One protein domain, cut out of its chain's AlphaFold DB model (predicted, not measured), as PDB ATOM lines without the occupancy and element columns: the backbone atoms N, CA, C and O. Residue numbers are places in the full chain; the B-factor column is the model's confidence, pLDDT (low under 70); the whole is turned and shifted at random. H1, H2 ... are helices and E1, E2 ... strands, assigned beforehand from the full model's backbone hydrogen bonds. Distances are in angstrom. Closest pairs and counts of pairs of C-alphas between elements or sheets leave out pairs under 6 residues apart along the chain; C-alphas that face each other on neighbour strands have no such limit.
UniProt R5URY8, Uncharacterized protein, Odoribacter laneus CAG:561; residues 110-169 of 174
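This is residues 110 to 169 of the 174 residues of an uncharacterized protein of Odoribacter laneus CAG:561 (UniProt R5URY8). With little regular structure, this is a two-stranded hairpin, E1 and E2, at one end and a short helix, H1, at the other, joined by a long unnamed link; residues 155 to 169 fold back from H1. The 60 printed residues hold E1, E2 and H1 in that order, with 19 in named elements: one antiparallel sheet, E1 - E2, class mixed. The whole is extended, with a radius of gyration of the C-alphas of 16.8 A and spans of 46 by 31 by 14 A.

Find C-alpha 115 at (-70.207, 50.134, 106.388); from there E1 runs to residue 120, 14.2 A. E2, residues 128 to 134, covers 18.0 A. H1, residues 149 to 154, ends at C-alpha 154, (-62.254, 13.327, 120.560), after 8.7 A.

Look at the hairpin E1 and E2: antiparallel at 160 degrees, with N 133 and O 116 2.8 A apart, within hydrogen-bond range. In H1 every O i to N i+4 pair is within that range. E1 and H1 are apart, no C-alpha of one within 8 A of the other.

The C-alphas farthest apart, of Gly 129 and Asn 155, are 46.5 A apart. The printed part has no cut. E2 to H1 is a long link of 14 residues. Look for pLDDT under 70 at residues 110 to 118, 121 to 126 and 130 to 140.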
ATOM      1  N   ALA A 110     -67.472  53.517 116.052       64.31
ATOM      2  CA  ALA A 110     -68.625  54.396 116.156       64.31
ATOM      3  C   ALA A 110     -69.880  53.626 115.695       64.31
ATOM      4  O   ALA A 110     -69.790  52.880 114.712       64.31
ATOM      5  N   PRO A 111     -71.042  53.784 116.356       58.03
ATOM      6  CA  PRO A 111     -72.277  53.110 115.953       58.03
ATOM      7  C   PRO A 111     -72.664  53.400 114.497       58.03
ATOM      8  O   PRO A 111     -73.232  52.534 113.835       58.03
ATOM      9  N   GLU A 112     -72.327  54.592 113.990       59.25
ATOM     10  CA  GLU A 112     -72.572  54.987 112.601       59.25
ATOM     11  C   GLU A 112     -71.696  54.269 111.558       59.25
ATOM     12  O   GLU A 112     -72.059  54.234 110.383       59.25
ATOM     13  N   ASN A 113     -70.587  53.630 111.951       59.59
ATOM     14  CA  ASN A 113     -69.661  52.964 111.026       59.59
ATOM     15  C   ASN A 113     -70.123  51.536 110.697       59.59
ATOM     16  O   ASN A 113     -69.397  50.558 110.885       59.59
ATOM     17  N   GLY A 114     -71.361  51.406 110.220       59.38
ATOM     18  CA  GLY A 114     -71.965  50.137 109.804       59.38
ATOM     19  C   GLY A 114     -71.467  49.617 108.453       59.38
ATOM     20  O   GLY A 114     -71.883  48.539 108.028       59.38
ATOM     21  N   GLU A 115     -70.594  50.363 107.776       65.38
ATOM     22  CA  GLU A 115     -70.207  50.134 106.388       65.38
ATOM     23  C   GLU A 115     -68.699  50.346 106.191       65.38
ATOM     24  O   GLU A 115     -68.124  51.309 106.694       65.38
ATOM     25  N   ALA A 116     -68.050  49.448 105.447       64.25
ATOM     26  CA  ALA A 116     -66.693  49.639 104.944       64.25
ATOM     27  C   ALA A 116     -66.735  49.878 103.437       64.25
ATOM     28  O   ALA A 116     -67.521  49.253 102.724       64.25
ATOM     29  N   ILE A 117     -65.859  50.751 102.945       64.31
ATOM     30  CA  ILE A 117     -65.712  51.014 101.516       64.31
ATOM     31  C   ILE A 117     -64.571  50.141 100.993       64.31
ATOM     32  O   ILE A 117     -63.413  50.334 101.360       64.31
ATOM     33  N   SER A 118     -64.902  49.170 100.143       67.44
ATOM     34  CA  SER A 118     -63.913  48.393  99.392       67.44
ATOM     35  C   SER A 118     -63.676  49.055  98.031       67.44
ATOM     36  O   SER A 118     -64.654  49.413  97.373       67.44
ATOM     37  N   PRO A 119     -62.420  49.184  97.562       73.50
ATOM     38  CA  PRO A 119     -62.128  49.622  96.195       73.50
ATOM     39  C   PRO A 119     -62.459  48.556  95.131       73.50
ATOM     40  O   PRO A 119     -62.369  48.838  93.934       73.50
ATOM     41  N   TYR A 120     -62.826  47.342  95.555       73.81
ATOM     42  CA  TYR A 120     -63.166  46.213  94.690       73.81
ATOM     43  C   TYR A 120     -64.583  45.694  94.944       73.81
ATOM     44  O   TYR A 120     -65.052  45.680  96.089       73.81
ATOM     45  N   LEU A 121     -65.208  45.183  93.880       69.06
ATOM     46  CA  LEU A 121     -66.480  44.456  93.938       69.06
ATOM     47  C   LEU A 121     -66.320  43.084  94.615       69.06
ATOM     48  O   LEU A 121     -65.240  42.488  94.604       69.06
ATOM     49  N   LYS A 122     -67.410  42.556  95.189       62.44
ATOM     50  CA  LYS A 122     -67.472  41.214  95.806       62.44
ATOM     51  C   LYS A 122     -67.518  40.089  94.755       62.44
ATOM     52  O   LYS A 122     -68.407  39.235  94.778       62.44
ATOM     53  N   ASP A 123     -66.526  40.060  93.879       63.16
ATOM     54  CA  ASP A 123     -66.425  39.114  92.773       63.16
ATOM     55  C   ASP A 123     -65.187  38.223  92.959       63.16
ATOM     56  O   ASP A 123     -64.234  38.575  93.654       63.16
ATOM     57  N   LYS A 124     -65.159  37.047  92.317       65.31
ATOM     58  CA  LYS A 124     -63.946  36.197  92.289       65.31
ATOM     59  C   LYS A 124     -62.807  36.816  91.464       65.31
ATOM     60  O   LYS A 124     -61.690  36.308  91.483       65.31
ATOM     61  N   THR A 125     -63.105  37.882  90.732       66.75
ATOM     62  CA  THR A 125     -62.186  38.647  89.897       66.75
ATOM     63  C   THR A 125     -62.087  40.070  90.446       66.75
ATOM     64  O   THR A 125     -63.119  40.646  90.779       66.75
ATOM     65  N   PRO A 126     -60.886  40.662  90.552       60.56
ATOM     66  CA  PRO A 126     -60.698  41.986  91.141       60.56
ATOM     67  C   PRO A 126     -61.179  43.089  90.183       60.56
ATOM     68  O   PRO A 126     -60.389  43.729  89.492       60.56
ATOM     69  N   THR A 127     -62.491  43.301  90.125       75.00
ATOM     70  CA  THR A 127     -63.114  44.389  89.364       75.00
ATOM     71  C   THR A 127     -63.071  45.669  90.202       75.00
ATOM     72  O   THR A 127     -63.499  45.666  91.359       75.00
ATOM     73  N   VAL A 128     -62.546  46.763  89.641       70.06
ATOM     74  CA  VAL A 128     -62.449  48.064  90.328       70.06
ATOM     75  C   VAL A 128     -63.841  48.687  90.447       70.06
ATOM     76  O   VAL A 128     -64.527  48.872  89.444       70.06
ATOM     77  N   GLY A 129     -64.245  49.033  91.667       70.12
ATOM     78  CA  GLY A 129     -65.500  49.727  91.935       70.12
ATOM     79  C   GLY A 129     -65.671  49.998  93.431       70.12
ATOM     80  O   GLY A 129     -65.513  49.065  94.218       70.12
ATOM     81  N   PRO A 130     -65.984  51.240  93.853       61.84
ATOM     82  CA  PRO A 130     -66.272  51.519  95.252       61.84
ATOM     83  C   PRO A 130     -67.584  50.832  95.636       61.84
ATOM     84  O   PRO A 130     -68.657  51.213  95.168       61.84
ATOM     85  N   GLN A 131     -67.496  49.808  96.481       68.00
ATOM     86  CA  GLN A 131     -68.661  49.125  97.029       68.00
ATOM     87  C   GLN A 131     -68.764  49.388  98.528       68.00
ATOM     88  O   GLN A 131     -67.807  49.193  99.282       68.00
ATOM     89  N   ILE A 132     -69.965  49.779  98.952       65.69
ATOM     90  CA  ILE A 132     -70.366  49.824 100.353       65.69
ATOM     91  C   ILE A 132     -70.615  48.382 100.805       65.69
ATOM     92  O   ILE A 132     -71.545  47.714 100.347       65.69
ATOM     93  N   VAL A 133     -69.748  47.877 101.677       64.44
ATOM     94  CA  VAL A 133     -69.892  46.564 102.298       64.44
ATOM     95  C   VAL A 133     -70.512  46.778 103.674       64.44
ATOM     96  O   VAL A 133     -69.833  47.317 104.552       64.44
ATOM     97  N   PRO A 134     -71.772  46.358 103.907       60.09
ATOM     98  CA  PRO A 134     -72.330  46.401 105.248       60.09
ATOM     99  C   PRO A 134     -71.481  45.493 106.135       60.09
ATOM    100  O   PRO A 134     -71.349  44.296 105.873       60.09
ATOM    101  N   LEU A 135     -70.932  46.038 107.216       58.50
ATOM    102  CA  LEU A 135     -70.069  45.340 108.175       58.50
ATOM    103  C   LEU A 135     -70.851  44.369 109.077       58.50
ATOM    104  O   LEU A 135     -70.414  44.008 110.174       58.50
ATOM    105  N   LYS A 136     -72.019  43.913 108.611       51.19
ATOM    106  CA  LYS A 136     -72.947  43.030 109.314       51.19
ATOM    107  C   LYS A 136     -72.223  41.731 109.685       51.19
ATOM    108  O   LYS A 136     -71.957  40.890 108.833       51.19
ATOM    109  N   GLY A 137     -71.879  41.594 110.966       51.47
ATOM    110  CA  GLY A 137     -71.162  40.442 111.525       51.47
ATOM    111  C   GLY A 137     -69.628  40.539 111.530       51.47
ATOM    112  O   GLY A 137     -69.010  39.820 112.304       51.47
ATOM    113  N   LEU A 138     -69.012  41.444 110.757       46.38
ATOM    114  CA  LEU A 138     -67.567  41.740 110.828       46.38
ATOM    115  C   LEU A 138     -67.242  42.780 111.914       46.38
ATOM    116  O   LEU A 138     -66.201  42.679 112.555       46.38
ATOM    117  N   ASN A 139     -68.168  43.705 112.191       50.53
ATOM    118  CA  ASN A 139     -68.096  44.614 113.346       50.53
ATOM    119  C   ASN A 139     -68.449  43.942 114.678       50.53
ATOM    120  O   ASN A 139     -68.302  44.546 115.739       50.53
ATOM    121  N   ALA A 140     -68.957  42.708 114.647       64.12
ATOM    122  CA  ALA A 140     -69.304  41.998 115.863       64.12
ATOM    123  C   ALA A 140     -68.012  41.432 116.466       64.12
ATOM    124  O   ALA A 140     -67.559  40.356 116.070       64.12
ATOM    125  N   PHE A 141     -67.410  42.197 117.384       73.00
ATOM    126  CA  PHE A 141     -66.197  41.832 118.114       73.00
ATOM    127  C   PHE A 141     -66.263  40.362 118.534       73.00
ATOM    128  O   PHE A 141     -67.235  39.936 119.158       73.00
ATOM    129  N   GLN A 142     -65.271  39.565 118.133       79.12
ATOM    130  CA  GLN A 142     -65.263  38.143 118.467       79.12
ATOM    131  C   GLN A 142     -65.200  38.027 119.985       79.12
ATOM    132  O   GLN A 142     -64.239  38.488 120.592       79.12
ATOM    133  N   ARG A 143     -66.216  37.429 120.607       83.56
ATOM    134  CA  ARG A 143     -66.313  37.262 122.062       83.56
ATOM    135  C   ARG A 143     -65.821  35.901 122.539       83.56
ATOM    136  O   ARG A 143     -65.605  35.727 123.730       83.56
ATOM    137  N   ILE A 144     -65.610  34.943 121.639       85.19
ATOM    138  CA  ILE A 144     -65.033  33.626 121.936       85.19
ATOM    139  C   ILE A 144     -64.207  33.095 120.759       85.19
ATOM    140  O   ILE A 144     -64.384  33.510 119.615       85.19
ATOM    141  N   MET A 145     -63.349  32.111 121.037       85.00
ATOM    142  CA  MET A 145     -62.616  31.357 120.020       85.00
ATOM    143  C   MET A 145     -63.272  30.000 119.741       85.00
ATOM    144  O   MET A 145     -64.031  29.458 120.550       85.00
ATOM    145  N   TRP A 146     -62.964  29.446 118.571       86.62
ATOM    146  CA  TRP A 146     -63.365  28.096 118.186       86.62
ATOM    147  C   TRP A 146     -62.588  27.067 119.009       86.62
ATOM    148  O   TRP A 146     -61.423  27.286 119.342       86.62
ATOM    149  N   TYR A 147     -63.210  25.927 119.315       88.50
ATOM    150  CA  TYR A 147     -62.463  24.816 119.903       88.50
ATOM    151  C   TYR A 147     -61.506  24.216 118.866       88.50
ATOM    152  O   TYR A 147     -61.859  24.182 117.681       88.50
ATOM    153  N   PRO A 148     -60.333  23.705 119.278       91.44
ATOM    154  CA  PRO A 148     -59.453  22.962 118.384       91.44
ATOM    155  C   PRO A 148     -60.179  21.767 117.755       91.44
ATOM    156  O   PRO A 148     -60.919  21.054 118.432       91.44
ATOM    157  N   ASN A 149     -59.921  21.495 116.474       89.38
ATOM    158  CA  ASN A 149     -60.562  20.377 115.767       89.38
ATOM    159  C   ASN A 149     -60.272  19.012 116.415       89.38
ATOM    160  O   ASN A 149     -61.101  18.108 116.332       89.38
ATOM    161  N   SER A 150     -59.128  18.873 117.091       92.50
ATOM    162  CA  SER A 150     -58.780  17.677 117.862       92.50
ATOM    163  C   SER A 150     -59.727  17.413 119.033       92.50
ATOM    164  O   SER A 150     -59.970  16.257 119.355       92.50
ATOM    165  N   GLU A 151     -60.275  18.451 119.667       90.38
ATOM    166  CA  GLU A 151     -61.225  18.296 120.777       90.38
ATOM    167  C   GLU A 151     -62.604  17.871 120.269       90.38
ATOM    168  O   GLU A 151     -63.263  17.031 120.874       90.38
ATOM    169  N   ILE A 152     -63.010  18.389 119.108       89.44
ATOM    170  CA  ILE A 152     -64.289  18.054 118.463       89.44
ATOM    171  C   ILE A 152     -64.303  16.595 118.001       89.44
ATOM    172  O   ILE A 152     -65.322  15.919 118.102       89.44
ATOM    173  N   SER A 153     -63.174  16.095 117.489       89.50
ATOM    174  CA  SER A 153     -63.075  14.700 117.051       89.50
ATOM    175  C   SER A 153     -62.977  13.721 118.221       89.50
ATOM    176  O   SER A 153     -63.449  12.592 118.108       89.50
ATOM    177  N   ARG A 154     -62.390  14.146 119.346       92.38
ATOM    178  CA  ARG A 154     -62.254  13.327 120.560       92.38
ATOM    179  C   ARG A 154     -63.512  13.308 121.419       92.38
ATOM    180  O   ARG A 154     -63.766  12.307 122.081       92.38
ATOM    181  N   ASN A 155     -64.290  14.388 121.422       90.25
ATOM    182  CA  ASN A 155     -65.487  14.517 122.242       90.25
ATOM    183  C   ASN A 155     -66.689  14.947 121.394       90.25
ATOM    184  O   ASN A 155     -66.850  16.120 121.062       90.25
ATOM    185  N   SER A 156     -67.590  14.000 121.128       88.38
ATOM    186  CA  SER A 156     -68.812  14.214 120.337       88.38
ATOM    187  C   SER A 156     -69.802  15.214 120.955       88.38
ATOM    188  O   SER A 156     -70.701  15.697 120.259       88.38
ATOM    189  N   ASN A 157     -69.637  15.557 122.239       88.75
ATOM    190  CA  ASN A 157     -70.434  16.580 122.916       88.75
ATOM    191  C   ASN A 157     -69.971  18.011 122.594       88.75
ATOM    192  O   ASN A 157     -70.723  18.958 122.821       88.75
ATOM    193  N   ILE A 158     -68.757  18.193 122.062       85.81
ATOM    194  CA  ILE A 158     -68.222  19.503 121.677       85.81
ATOM    195  C   ILE A 158     -68.476  19.720 120.186       85.81
ATOM    196  O   ILE A 158     -68.092  18.905 119.353       85.81
ATOM    197  N   LYS A 159     -69.110  20.842 119.827       83.62
ATOM    198  CA  LYS A 159     -69.395  21.192 118.429       83.62
ATOM    199  C   LYS A 159     -69.052  22.653 118.164       83.62
ATOM    200  O   LYS A 159     -69.458  23.537 118.914       83.62
ATOM    201  N   ASN A 160     -68.337  22.903 117.069       84.31
ATOM    202  CA  ASN A 160     -68.168  24.256 116.530       84.31
ATOM    203  C   ASN A 160     -69.282  24.629 115.532       84.31
ATOM    204  O   ASN A 160     -69.528  25.809 115.292       84.31
ATOM    205  N   THR A 161     -69.978  23.645 114.952       81.31
ATOM    206  CA  THR A 161     -71.087  23.884 114.019       81.31
ATOM    207  C   THR A 161     -72.212  24.656 114.704       81.31
ATOM    208  O   THR A 161     -72.693  24.244 115.755       81.31
ATOM    209  N   GLY A 162     -72.638  25.770 114.099       78.19
ATOM    210  CA  GLY A 162     -73.690  26.640 114.639       78.19
ATOM    211  C   GLY A 162     -73.225  27.606 115.733       78.19
ATOM    212  O   GLY A 162     -74.041  28.363 116.254       78.19
ATOM    213  N   ARG A 163     -71.930  27.624 116.081       77.94
ATOM    214  CA  ARG A 163     -71.400  28.540 117.093       77.94
ATOM    215  C   ARG A 163     -71.222  29.945 116.520       77.94
ATOM    216  O   ARG A 163     -70.421  30.154 115.611       77.94
ATOM    217  N   ASN A 164     -71.929  30.918 117.088       81.06
ATOM    218  CA  ASN A 164     -71.683  32.329 116.816       81.06
ATOM    219  C   ASN A 164     -70.553  32.824 117.729       81.06
ATOM    220  O   ASN A 164     -70.706  32.852 118.947       81.06
ATOM    221  N   VAL A 165     -69.408  33.192 117.154       79.75
ATOM    222  CA  VAL A 165     -68.259  33.655 117.948       79.75
ATOM    223  C   VAL A 165     -68.414  35.052 118.520       79.75
ATOM    224  O   VAL A 165     -67.654  35.427 119.406       79.75
ATOM    225  N   SER A 166     -69.390  35.812 118.043       77.38
ATOM    226  CA  SER A 166     -69.627  37.182 118.483       77.38
ATOM    227  C   SER A 166     -70.762  37.290 119.507       77.38
ATOM    228  O   SER A 166     -71.055  38.388 119.967       77.38
ATOM    229  N   SER A 167     -71.404  36.177 119.889       78.00
ATOM    230  CA  SER A 167     -72.389  36.166 120.978       78.00
ATOM    231  C   SER A 167     -71.723  36.014 122.351       78.00
ATOM    232  O   SER A 167     -70.665  35.387 122.469       78.00
ATOM    233  N   SER A 168     -72.352  36.574 123.394       71.62
ATOM    234  CA  SER A 168     -71.972  36.385 124.804       71.62
ATOM    235  C   SER A 168     -72.210  34.938 125.220       71.62
ATOM    236  O   SER A 168     -73.266  34.561 125.717       71.62
ATOM    237  N   ASN A 169     -71.217  34.092 124.967       72.38
ATOM    238  CA  ASN A 169     -71.277  32.669 125.302       72.38
ATOM    239  C   ASN A 169     -70.464  32.329 126.557       72.38
ATOM    240  O   ASN A 169     -70.408  31.163 126.950       72.38
TER     241      ASN A 169